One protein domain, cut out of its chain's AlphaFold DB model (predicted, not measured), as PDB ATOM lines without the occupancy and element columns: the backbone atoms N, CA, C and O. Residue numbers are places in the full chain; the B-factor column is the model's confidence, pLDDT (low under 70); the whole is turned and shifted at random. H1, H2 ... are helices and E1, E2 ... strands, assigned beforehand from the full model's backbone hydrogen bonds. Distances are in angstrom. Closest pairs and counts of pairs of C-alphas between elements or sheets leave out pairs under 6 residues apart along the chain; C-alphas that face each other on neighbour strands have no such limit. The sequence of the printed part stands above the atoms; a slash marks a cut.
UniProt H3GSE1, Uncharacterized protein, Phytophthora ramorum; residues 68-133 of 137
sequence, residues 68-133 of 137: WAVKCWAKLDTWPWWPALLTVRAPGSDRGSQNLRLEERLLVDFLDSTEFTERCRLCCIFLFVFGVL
ATOM      1  N   TRP A  68      76.389  18.474   6.260       94.94
ATOM      2  CA  TRP A  68      77.460  18.488   7.262       94.94
ATOM      3  C   TRP A  68      78.672  19.257   6.754       94.94
ATOM      4  O   TRP A  68      78.901  19.353   5.551       94.94
ATOM      5  N   ALA A  69      79.474  19.788   7.671       92.25
ATOM      6  CA  ALA A  69      80.699  20.498   7.335       92.25
ATOM      7  C   ALA A  69      81.921  19.570   7.396       92.25
ATOM      8  O   ALA A  69      82.048  18.751   8.306       92.25
ATOM      9  N   VAL A  70      82.852  19.734   6.458       93.12
ATOM     10  CA  VAL A  70      84.170  19.085   6.486       93.12
ATOM     11  C   VAL A  70      85.276  20.129   6.411       93.12
ATOM     12  O   VAL A  70      85.186  21.088   5.646       93.12
ATOM     13  N   LYS A  71      86.342  19.942   7.192       92.06
ATOM     14  CA  LYS A  71      87.525  20.807   7.140       92.06
ATOM     15  C   LYS A  71      88.252  20.609   5.814       92.06
ATOM     16  O   LYS A  71      88.492  19.475   5.394       92.06
ATOM     17  N   CYS A  72      88.654  21.700   5.183       91.38
ATOM     18  CA  CYS A  72      89.426  21.665   3.951       91.38
ATOM     19  C   CYS A  72      90.371  22.862   3.835       91.38
ATOM     20  O   CYS A  72      90.305  23.814   4.616       91.38
ATOM     21  N   TRP A  73      91.248  22.814   2.837       90.75
ATOM     22  CA  TRP A  73      91.899  24.012   2.324       90.75
ATOM     23  C   TRP A  73      91.141  24.488   1.093       90.75
ATOM     24  O   TRP A  73      90.894  23.705   0.172       90.75
ATOM     25  N   ALA A  74      90.797  25.770   1.068       89.69
ATOM     26  CA  ALA A  74      90.105  26.400  -0.044       89.69
ATOM     27  C   ALA A  74      90.905  27.593  -0.573       89.69
ATOM     28  O   ALA A  74      91.641  28.249   0.167       89.69
ATOM     29  N   LYS A  75      90.771  27.870  -1.870       84.50
ATOM     30  CA  LYS A  75      91.402  29.022  -2.515       84.50
ATOM     31  C   LYS A  75      90.398  29.762  -3.385       84.50
ATOM     32  O   LYS A  75      89.827  29.166  -4.300       84.50
ATOM     33  N   LEU A  76      90.257  31.063  -3.136       80.88
ATOM     34  CA  LEU A  76      89.462  31.983  -3.942       80.88
ATOM     35  C   LEU A  76      90.385  32.911  -4.744       80.88
ATOM     36  O   LEU A  76      91.112  33.718  -4.168       80.88
ATOM     37  N   ASP A  77      90.353  32.794  -6.072       79.75
ATOM     38  CA  ASP A  77      91.096  33.655  -7.005       79.75
ATOM     39  C   ASP A  77      92.597  33.828  -6.642       79.75
ATOM     40  O   ASP A  77      93.398  32.887  -6.743       79.75
ATOM     41  N   THR A  78      92.980  35.033  -6.210       79.38
ATOM     42  CA  THR A  78      94.348  35.459  -5.888       79.38
ATOM     43  C   THR A  78      94.741  35.216  -4.431       79.38
ATOM     44  O   THR A  78      95.905  35.422  -4.079       79.38
ATOM     45  N   TRP A  79      93.822  34.744  -3.585       81.25
ATOM     46  CA  TRP A  79      94.120  34.447  -2.184       81.25
ATOM     47  C   TRP A  79      95.089  33.264  -2.059       81.25
ATOM     48  O   TRP A  79      95.092  32.373  -2.913       81.25
ATOM     49  N   PRO A  80      95.929  33.209  -1.009       87.56
ATOM     50  CA  PRO A  80      96.614  31.970  -0.660       87.56
ATOM     51  C   PRO A  80      95.594  30.888  -0.262       87.56
ATOM     52  O   PRO A  80      94.431  31.180   0.013       87.56
ATOM     53  N   TRP A  81      96.033  29.628  -0.220       89.50
ATOM     54  CA  TRP A  81      95.229  28.558   0.373       89.50
ATOM     55  C   TRP A  81      94.898  28.900   1.825       89.50
ATOM     56  O   TRP A  81      95.797  29.242   2.596       89.50
ATOM     57  N   TRP A  82      93.624  28.784   2.185       90.38
ATOM     58  CA  TRP A  82      93.115  29.165   3.494       90.38
ATOM     59  C   TRP A  82      92.363  28.003   4.152       90.38
ATOM     60  O   TRP A  82      91.693  27.249   3.436       90.38
ATOM     61  N   PRO A  83      92.444  27.837   5.485       92.38
ATOM     62  CA  PRO A  83      91.604  26.884   6.196       92.38
ATOM     63  C   PRO A  83      90.129  27.258   6.047       92.38
ATOM     64  O   PRO A  83      89.748  28.417   6.232       92.38
ATOM     65  N   ALA A  84      89.299  26.274   5.731       92.69
ATOM     66  CA  ALA A  84      87.881  26.478   5.498       92.69
ATOM     67  C   ALA A  84      87.053  25.259   5.922       92.69
ATOM     68  O   ALA A  84      87.580  24.181   6.216       92.69
ATOM     69  N   LEU A  85      85.739  25.449   5.940       92.31
ATOM     70  CA  LEU A  85      84.736  24.409   6.073       92.31
ATOM     71  C   LEU A  85      83.943  24.330   4.769       92.31
ATOM     72  O   LEU A  85      83.378  25.324   4.320       92.31
ATOM     73  N   LEU A  86      83.897  23.148   4.164       92.50
ATOM     74  CA  LEU A  86      83.022  22.839   3.038       92.50
ATOM     75  C   LEU A  86      81.738  22.209   3.569       92.50
ATOM     76  O   LEU A  86      81.799  21.169   4.226       92.50
ATOM     77  N   THR A  87      80.586  22.779   3.232       93.12
ATOM     78  CA  THR A  87      79.299  22.141   3.511       93.12
ATOM     79  C   THR A  87      78.990  21.112   2.431       93.12
ATOM     80  O   THR A  87      78.794  21.438   1.259       93.12
ATOM     81  N   VAL A  88      78.927  19.851   2.840       93.25
ATOM     82  CA  VAL A  88      78.472  18.735   2.020       93.25
ATOM     83  C   VAL A  88      76.951  18.656   2.087       93.25
ATOM     84  O   VAL A  88      76.347  18.809   3.148       93.25
ATOM     85  N   ARG A  89      76.341  18.418   0.927       94.75
ATOM     86  CA  ARG A  89      74.893  18.349   0.723       94.75
ATOM     87  C   ARG A  89      74.501  16.951   0.261       94.75
ATOM     88  O   ARG A  89      75.187  16.372  -0.582       94.75
ATOM     89  N   ALA A  90      73.401  16.416   0.784       95.50
ATOM     90  CA  ALA A  90      72.843  15.147   0.329       95.50
ATOM     91  C   ALA A  90      71.757  15.353  -0.746       95.50
ATOM     92  O   ALA A  90      71.045  16.360  -0.737       95.50
ATOM     93  N   PRO A  91      71.561  14.392  -1.663       96.62
ATOM     94  CA  PRO A  91      70.394  14.398  -2.534       96.62
ATOM     95  C   PRO A  91      69.131  14.010  -1.750       96.62
ATOM     96  O   PRO A  91      69.138  13.048  -0.987       96.62
ATOM     97  N   GLY A  92      68.028  14.727  -1.969       95.19
ATOM     98  CA  GLY A  92      66.706  14.404  -1.415       95.19
ATOM     99  C   GLY A  92      65.846  13.519  -2.325       95.19
ATOM    100  O   GLY A  92      64.775  13.074  -1.925       95.19
ATOM    101  N   SER A  93      66.289  13.264  -3.559       94.88
ATOM    102  CA  SER A  93      65.605  12.399  -4.531       94.88
ATOM    103  C   SER A  93      66.571  11.880  -5.603       94.88
ATOM    104  O   SER A  93      67.692  12.378  -5.724       94.88
ATOM    105  N   ASP A  94      66.126  10.940  -6.442       96.00
ATOM    106  CA  ASP A  94      66.903  10.465  -7.599       96.00
ATOM    107  C   ASP A  94      67.246  11.602  -8.571       96.00
ATOM    108  O   ASP A  94      68.373  11.692  -9.066       96.00
ATOM    109  N   ARG A  95      66.294  12.517  -8.802       95.44
ATOM    110  CA  ARG A  95      66.525  13.732  -9.594       95.44
ATOM    111  C   ARG A  95      67.536  14.648  -8.907       95.44
ATOM    112  O   ARG A  95      68.469  15.107  -9.552       95.44
ATOM    113  N   GLY A  96      67.403  14.826  -7.594       95.12
ATOM    114  CA  GLY A  96      68.366  15.559  -6.773       95.12
ATOM    115  C   GLY A  96      69.780  14.994  -6.861       95.12
ATOM    116  O   GLY A  96      70.739  15.750  -6.940       95.12
ATOM    117  N   SER A  97      69.933  13.668  -6.934       96.00
ATOM    118  CA  SER A  97      71.242  13.031  -7.130       96.00
ATOM    119  C   SER A  97      71.860  13.371  -8.483       96.00
ATOM    120  O   SER A  97      73.071  13.565  -8.571       96.00
ATOM    121  N   GLN A  98      71.050  13.458  -9.538       96.12
ATOM    122  CA  GLN A  98      71.522  13.875 -10.860       96.12
ATOM    123  C   GLN A  98      71.904  15.357 -10.856       96.12
ATOM    124  O   GLN A  98      72.999  15.696 -11.295       96.12
ATOM    125  N   ASN A  99      71.052  16.212 -10.290       94.31
ATOM    126  CA  ASN A  99      71.291  17.650 -10.194       94.31
ATOM    127  C   ASN A  99      72.538  17.964  -9.356       94.31
ATOM    128  O   ASN A  99      73.393  18.725  -9.797       94.31
ATOM    129  N   LEU A 100      72.721  17.297  -8.214       92.31
ATOM    130  CA  LEU A 100      73.891  17.476  -7.350       92.31
ATOM    131  C   LEU A 100      75.207  17.076  -8.038       92.31
ATOM    132  O   LEU A 100      76.253  17.625  -7.720       92.31
ATOM    133  N   ARG A 101      75.182  16.137  -8.996       91.31
ATOM    134  CA  ARG A 101      76.373  15.780  -9.796       91.31
ATOM    135  C   ARG A 101      76.731  16.832 -10.844       91.31
ATOM    136  O   ARG A 101      77.868  16.837 -11.305       91.31
ATOM    137  N   LEU A 102      75.758  17.635 -11.267       91.19
ATOM    138  CA  LEU A 102      75.926  18.714 -12.243       91.19
ATOM    139  C   LEU A 102      76.222  20.057 -11.576       91.19
ATOM    140  O   LEU A 102      76.554  21.020 -12.257       91.19
ATOM    141  N   GLU A 103      76.065  20.124 -10.260       88.31
ATOM    142  CA  GLU A 103      76.329  21.313  -9.480       88.31
ATOM    143  C   GLU A 103      77.829  21.613  -9.440       88.31
ATOM    144  O   GLU A 103      78.650  20.792  -9.032       88.31
ATOM    145  N   GLU A 104      78.170  22.832  -9.842       85.75
ATOM    146  CA  GLU A 104      79.544  23.334  -9.858       85.75
ATOM    147  C   GLU A 104      79.817  24.263  -8.667       85.75
ATOM    148  O   GLU A 104      80.953  24.691  -8.459       85.75
ATOM    149  N   ARG A 105      78.786  24.593  -7.875       84.00
ATOM    150  CA  ARG A 105      78.892  25.478  -6.715       84.00
ATOM    151  C   ARG A 105      79.118  24.702  -5.429       84.00
ATOM    152  O   ARG A 105      78.353  23.805  -5.058       84.00
ATOM    153  N   LEU A 106      80.130  25.137  -4.691       86.94
ATOM    154  CA  LEU A 106      80.412  24.669  -3.341       86.94
ATOM    155  C   LEU A 106      80.083  25.771  -2.335       86.94
ATOM    156  O   LEU A 106      80.389  26.941  -2.576       86.94
ATOM    157  N   LEU A 107      79.471  25.380  -1.216       90.25
ATOM    158  CA  LEU A 107      79.234  26.258  -0.075       90.25
ATOM    159  C   LEU A 107      80.424  26.157   0.876       90.25
ATOM    160  O   LEU A 107      80.668  25.093   1.447       90.25
ATOM    161  N   VAL A 108      81.164  27.254   1.020       90.88
ATOM    162  CA  VAL A 108      82.396  27.292   1.811       90.88
ATOM    163  C   VAL A 108      82.388  28.450   2.797       90.88
ATOM    164  O   VAL A 108      82.079  29.584   2.435       90.88
ATOM    165  N   ASP A 109      82.749  28.133   4.040       92.12
ATOM    166  CA  ASP A 109      82.971  29.056   5.154       92.12
ATOM    167  C   ASP A 109      84.477  29.148   5.434       92.12
ATOM    168  O   ASP A 109      85.107  28.168   5.840       92.12
ATOM    169  N   PHE A 110      85.079  30.305   5.165       91.44
ATOM    170  CA  PHE A 110      86.494  30.542   5.435       91.44
ATOM    171  C   PHE A 110      86.710  30.820   6.924       91.44
ATOM    172  O   PHE A 110      86.007  31.611   7.540       91.44
ATOM    173  N   LEU A 111      87.731  30.205   7.520       91.00
ATOM    174  CA  LEU A 111      88.079  30.430   8.927       91.00
ATOM    175  C   LEU A 111      88.962  31.682   9.078       91.00
ATOM    176  O   LEU A 111      90.058  31.623   9.634       91.00
ATOM    177  N   ASP A 112      88.519  32.805   8.512       88.75
ATOM    178  CA  ASP A 112      89.216  34.096   8.507       88.75
ATOM    179  C   ASP A 112      88.856  34.998   9.701       88.75
ATOM    180  O   ASP A 112      89.644  35.875  10.056       88.75
ATOM    181  N   SER A 113      87.734  34.728  10.376       88.56
ATOM    182  CA  SER A 113      87.350  35.343  11.655       88.56
ATOM    183  C   SER A 113      86.985  34.299  12.719       88.56
ATOM    184  O   SER A 113      86.498  33.201  12.422       88.56
ATOM    185  N   THR A 114      87.197  34.642  13.993       86.56
ATOM    186  CA  THR A 114      86.704  33.842  15.124       86.56
ATOM    187  C   THR A 114      85.186  33.929  15.245       86.56
ATOM    188  O   THR A 114      84.550  32.910  15.521       86.56
ATOM    189  N   GLU A 115      84.618  35.108  14.975       87.56
ATOM    190  CA  GLU A 115      83.179  35.360  15.009       87.56
ATOM    191  C   GLU A 115      82.518  34.800  13.752       87.56
ATOM    192  O   GLU A 115      82.800  35.235  12.638       87.56
ATOM    193  N   PHE A 116      81.616  33.832  13.922       82.69
ATOM    194  CA  PHE A 116      80.975  33.128  12.806       82.69
ATOM    195  C   PHE A 116      80.260  34.070  11.828       82.69
ATOM    196  O   PHE A 116      80.359  33.899  10.617       82.69
ATOM    197  N   THR A 117      79.577  35.092  12.344       82.81
ATOM    198  CA  THR A 117      78.838  36.069  11.529       82.81
ATOM    199  C   THR A 117      79.738  37.004  10.728       82.81
ATOM    200  O   THR A 117      79.256  37.672   9.820       82.81
ATOM    201  N   GLU A 118      81.025  37.082  11.067       86.06
ATOM    202  CA  GLU A 118      82.005  37.934  10.390       86.06
ATOM    203  C   GLU A 118      82.868  37.161   9.386       86.06
ATOM    204  O   GLU A 118      83.699  37.762   8.708       86.06
ATOM    205  N   ARG A 119      82.694  35.837   9.290       87.31
ATOM    206  CA  ARG A 119      83.447  35.005   8.351       87.31
ATOM    207  C   ARG A 119      83.007  35.228   6.916       87.31
ATOM    208  O   ARG A 119      81.822  35.423   6.626       87.31
ATOM    209  N   CYS A 120      83.956  35.105   5.994       85.75
ATOM    210  CA  CYS A 120      83.637  35.060   4.574       85.75
ATOM    211  C   CYS A 120      82.976  33.717   4.221       85.75
ATOM    212  O   CYS A 120      83.630  32.675   4.207       85.75
ATOM    213  N   ARG A 121      81.682  33.750   3.879       86.88
ATOM    214  CA  ARG A 121      80.891  32.575   3.475       86.88
ATOM    215  C   ARG A 121      80.333  32.765   2.074       86.88
ATOM    216  O   ARG A 121      79.761  33.810   1.769       86.88
ATOM    217  N   LEU A 122      80.544  31.782   1.200       82.75
ATOM    218  CA  LEU A 122      80.254  31.917  -0.226       82.75
ATOM    219  C   LEU A 122      79.745  30.610  -0.840       82.75
ATOM    220  O   LEU A 122      80.267  29.532  -0.566       82.75
ATOM    221  N   CYS A 123      78.778  30.736  -1.752       77.94
ATOM    222  CA  CYS A 123      78.371  29.691  -2.691       77.94
ATOM    223  C   CYS A 123      78.985  30.020  -4.063       77.94
ATOM    224  O   CYS A 123      78.548  30.966  -4.721       77.94
ATOM    225  N   CYS A 124      80.057  29.332  -4.471       71.62
ATOM    226  CA  CYS A 124      80.894  29.777  -5.596       71.62
ATOM    227  C   CYS A 124      81.319  28.651  -6.548       71.62
ATOM    228  O   CYS A 124      81.586  27.534  -6.119       71.62
ATOM    229  N   ILE A 125      81.423  29.005  -7.837       58.94
ATOM    230  CA  ILE A 125      81.851  28.135  -8.954       58.94
ATOM    231  C   ILE A 125      83.387  28.119  -9.097       58.94
ATOM    232  O   ILE A 125      83.982  27.117  -9.475       58.94
ATOM    233  N   PHE A 126      84.061  29.230  -8.776       54.69
ATOM    234  CA  PHE A 126      85.513  29.386  -8.946       54.69
ATOM    235  C   PHE A 126      86.277  29.108  -7.651       54.69
ATOM    236  O   PHE A 126      87.003  29.968  -7.148       54.69
ATOM    237  N   LEU A 127      86.091  27.913  -7.093       58.94
ATOM    238  CA  LEU A 127      86.775  27.495  -5.878       58.94
ATOM    239  C   LEU A 127      87.581  26.221  -6.115       58.94
ATOM    240  O   LEU A 127      87.060  25.220  -6.601       58.94
ATOM    241  N   PHE A 128      88.849  26.247  -5.715       60.09
ATOM    242  CA  PHE A 128      89.650  25.034  -5.606       60.09
ATOM    243  C   PHE A 128      89.614  24.556  -4.159       60.09
ATOM    244  O   PHE A 128      89.902  25.334  -3.250       60.09
ATOM    245  N   VAL A 129      89.279  23.281  -3.958       61.53
ATOM    246  CA  VAL A 129      89.297  22.619  -2.649       61.53
ATOM    247  C   VAL A 129      90.342  21.511  -2.687       61.53
ATOM    248  O   VAL A 129      90.333  20.676  -3.592       61.53
ATOM    249  N   PHE A 130      91.259  21.503  -1.720       67.00
ATOM    250  CA  PHE A 130      92.298  20.483  -1.595       67.00
ATOM    251  C   PHE A 130      92.325  19.907  -0.181       67.00
ATOM    252  O   PHE A 130      92.356  20.658   0.789       67.00
ATOM    253  N   GLY A 131      92.364  18.572  -0.094       59.88
ATOM    254  CA  GLY A 131      92.514  17.818   1.150       59.88
ATOM    255  C   GLY A 131      91.343  18.008   2.113       59.88
ATOM    256  O   GLY A 131      91.249  19.027   2.790       59.88
ATOM    257  N   VAL A 132      90.469  17.005   2.224       61.94
ATOM    258  CA  VAL A 132      89.611  16.907   3.410       61.94
ATOM    259  C   VAL A 132      90.540  16.569   4.567       61.94
ATOM    260  O   VAL A 132      91.182  15.517   4.552       61.94
ATOM    261  N   LEU A 133      90.669  17.490   5.519       59.22
ATOM    262  CA  LEU A 133      91.433  17.246   6.735       59.22
ATOM    263  C   LEU A 133      90.608  16.267   7.569       59.22
ATOM    264  O   LEU A 133      89.677  16.669   8.265       59.22
TER     265      LEU A 133
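What this domain is: This is residues 68 to 133 of the 137 residues of an uncharacterized protein of Phytophthora ramorum (UniProt H3GSE1). One strongly twisted antiparallel sheet of five strands makes the body; it curves over toward a barrel but stays open, and its edge strands E4 and E5 meet only through the link between them. A single short helix, H1, lies off one end of the sheet between E2 and E3, and residues 93 to 98 stick out there. The printed part has 66 residues with one named helix and five named strands, along the chain E1, E2, H1, E3, E4, E5; the sheet's order is E4, E3, E2, E1, E5. The class is mixed, helices and strands, and the whole is only just compact, close to loose, with a radius of gyration of the C-alphas of 12.8 A. The outline is elongated, 37 by 24 by 20 A.

How they stand to each other: Start with E1, residues 68 to 76, an inner strand that bends by 75 degrees at residue 73. Beside it find E2, residues 82 to 89, its antiparallel neighbour in a hairpin; N 70 and O 86 are 2.9 A apart, within hydrogen-bond range. Next comes H1, residues 94 to 102, which is not on the sheet; every O i to N i+4 pair in it is within hydrogen-bond range. E3, residues 106 to 110, is antiparallel to E2 at 143 degrees between directions, with N 85 and O 109 at 2.8 A. E4, residues 121 to 124, forms a hairpin with E3, with N 108 and O 122 at 2.9 A; it is an edge strand. E5, residues 127 to 132, is the other edge strand, antiparallel to E1 at 129 degrees, with N 130 and O 73 at 2.9 A. The closest C-alphas of E3 and E5, those of Leu 106 and Leu 127, are 7.4 A apart. H1 is apart from E1, E4 and E5.

Where its parts are: Find C-alpha 68 at (77.460, 18.488, 7.262); from there E1 runs 21.3 A to C-alpha 76. E2 covers 21.4 A, from C-alpha 82 to C-alpha 89. H1 begins at C-alpha 94, at (66.903, 10.465, -7.599), and runs 13.1 A to C-alpha 102. E3 measures 12.2 A, and E4 is the shorter at 9.5 A. E5 runs 14.4 A and ends at C-alpha 132, at (89.611, 16.907, 3.410).

The domain as a whole: Look for the two C-alphas farthest apart at Asp 94 and Thr 114, 38.1 A from each other. The printed part has no cut. No link is long: the ten residues between E3 and E4 make a short link, and the other four links are tight. The mean pLDDT of the printed part is 85.4; the model's confidence is low, under 70, at residues 125 to 133.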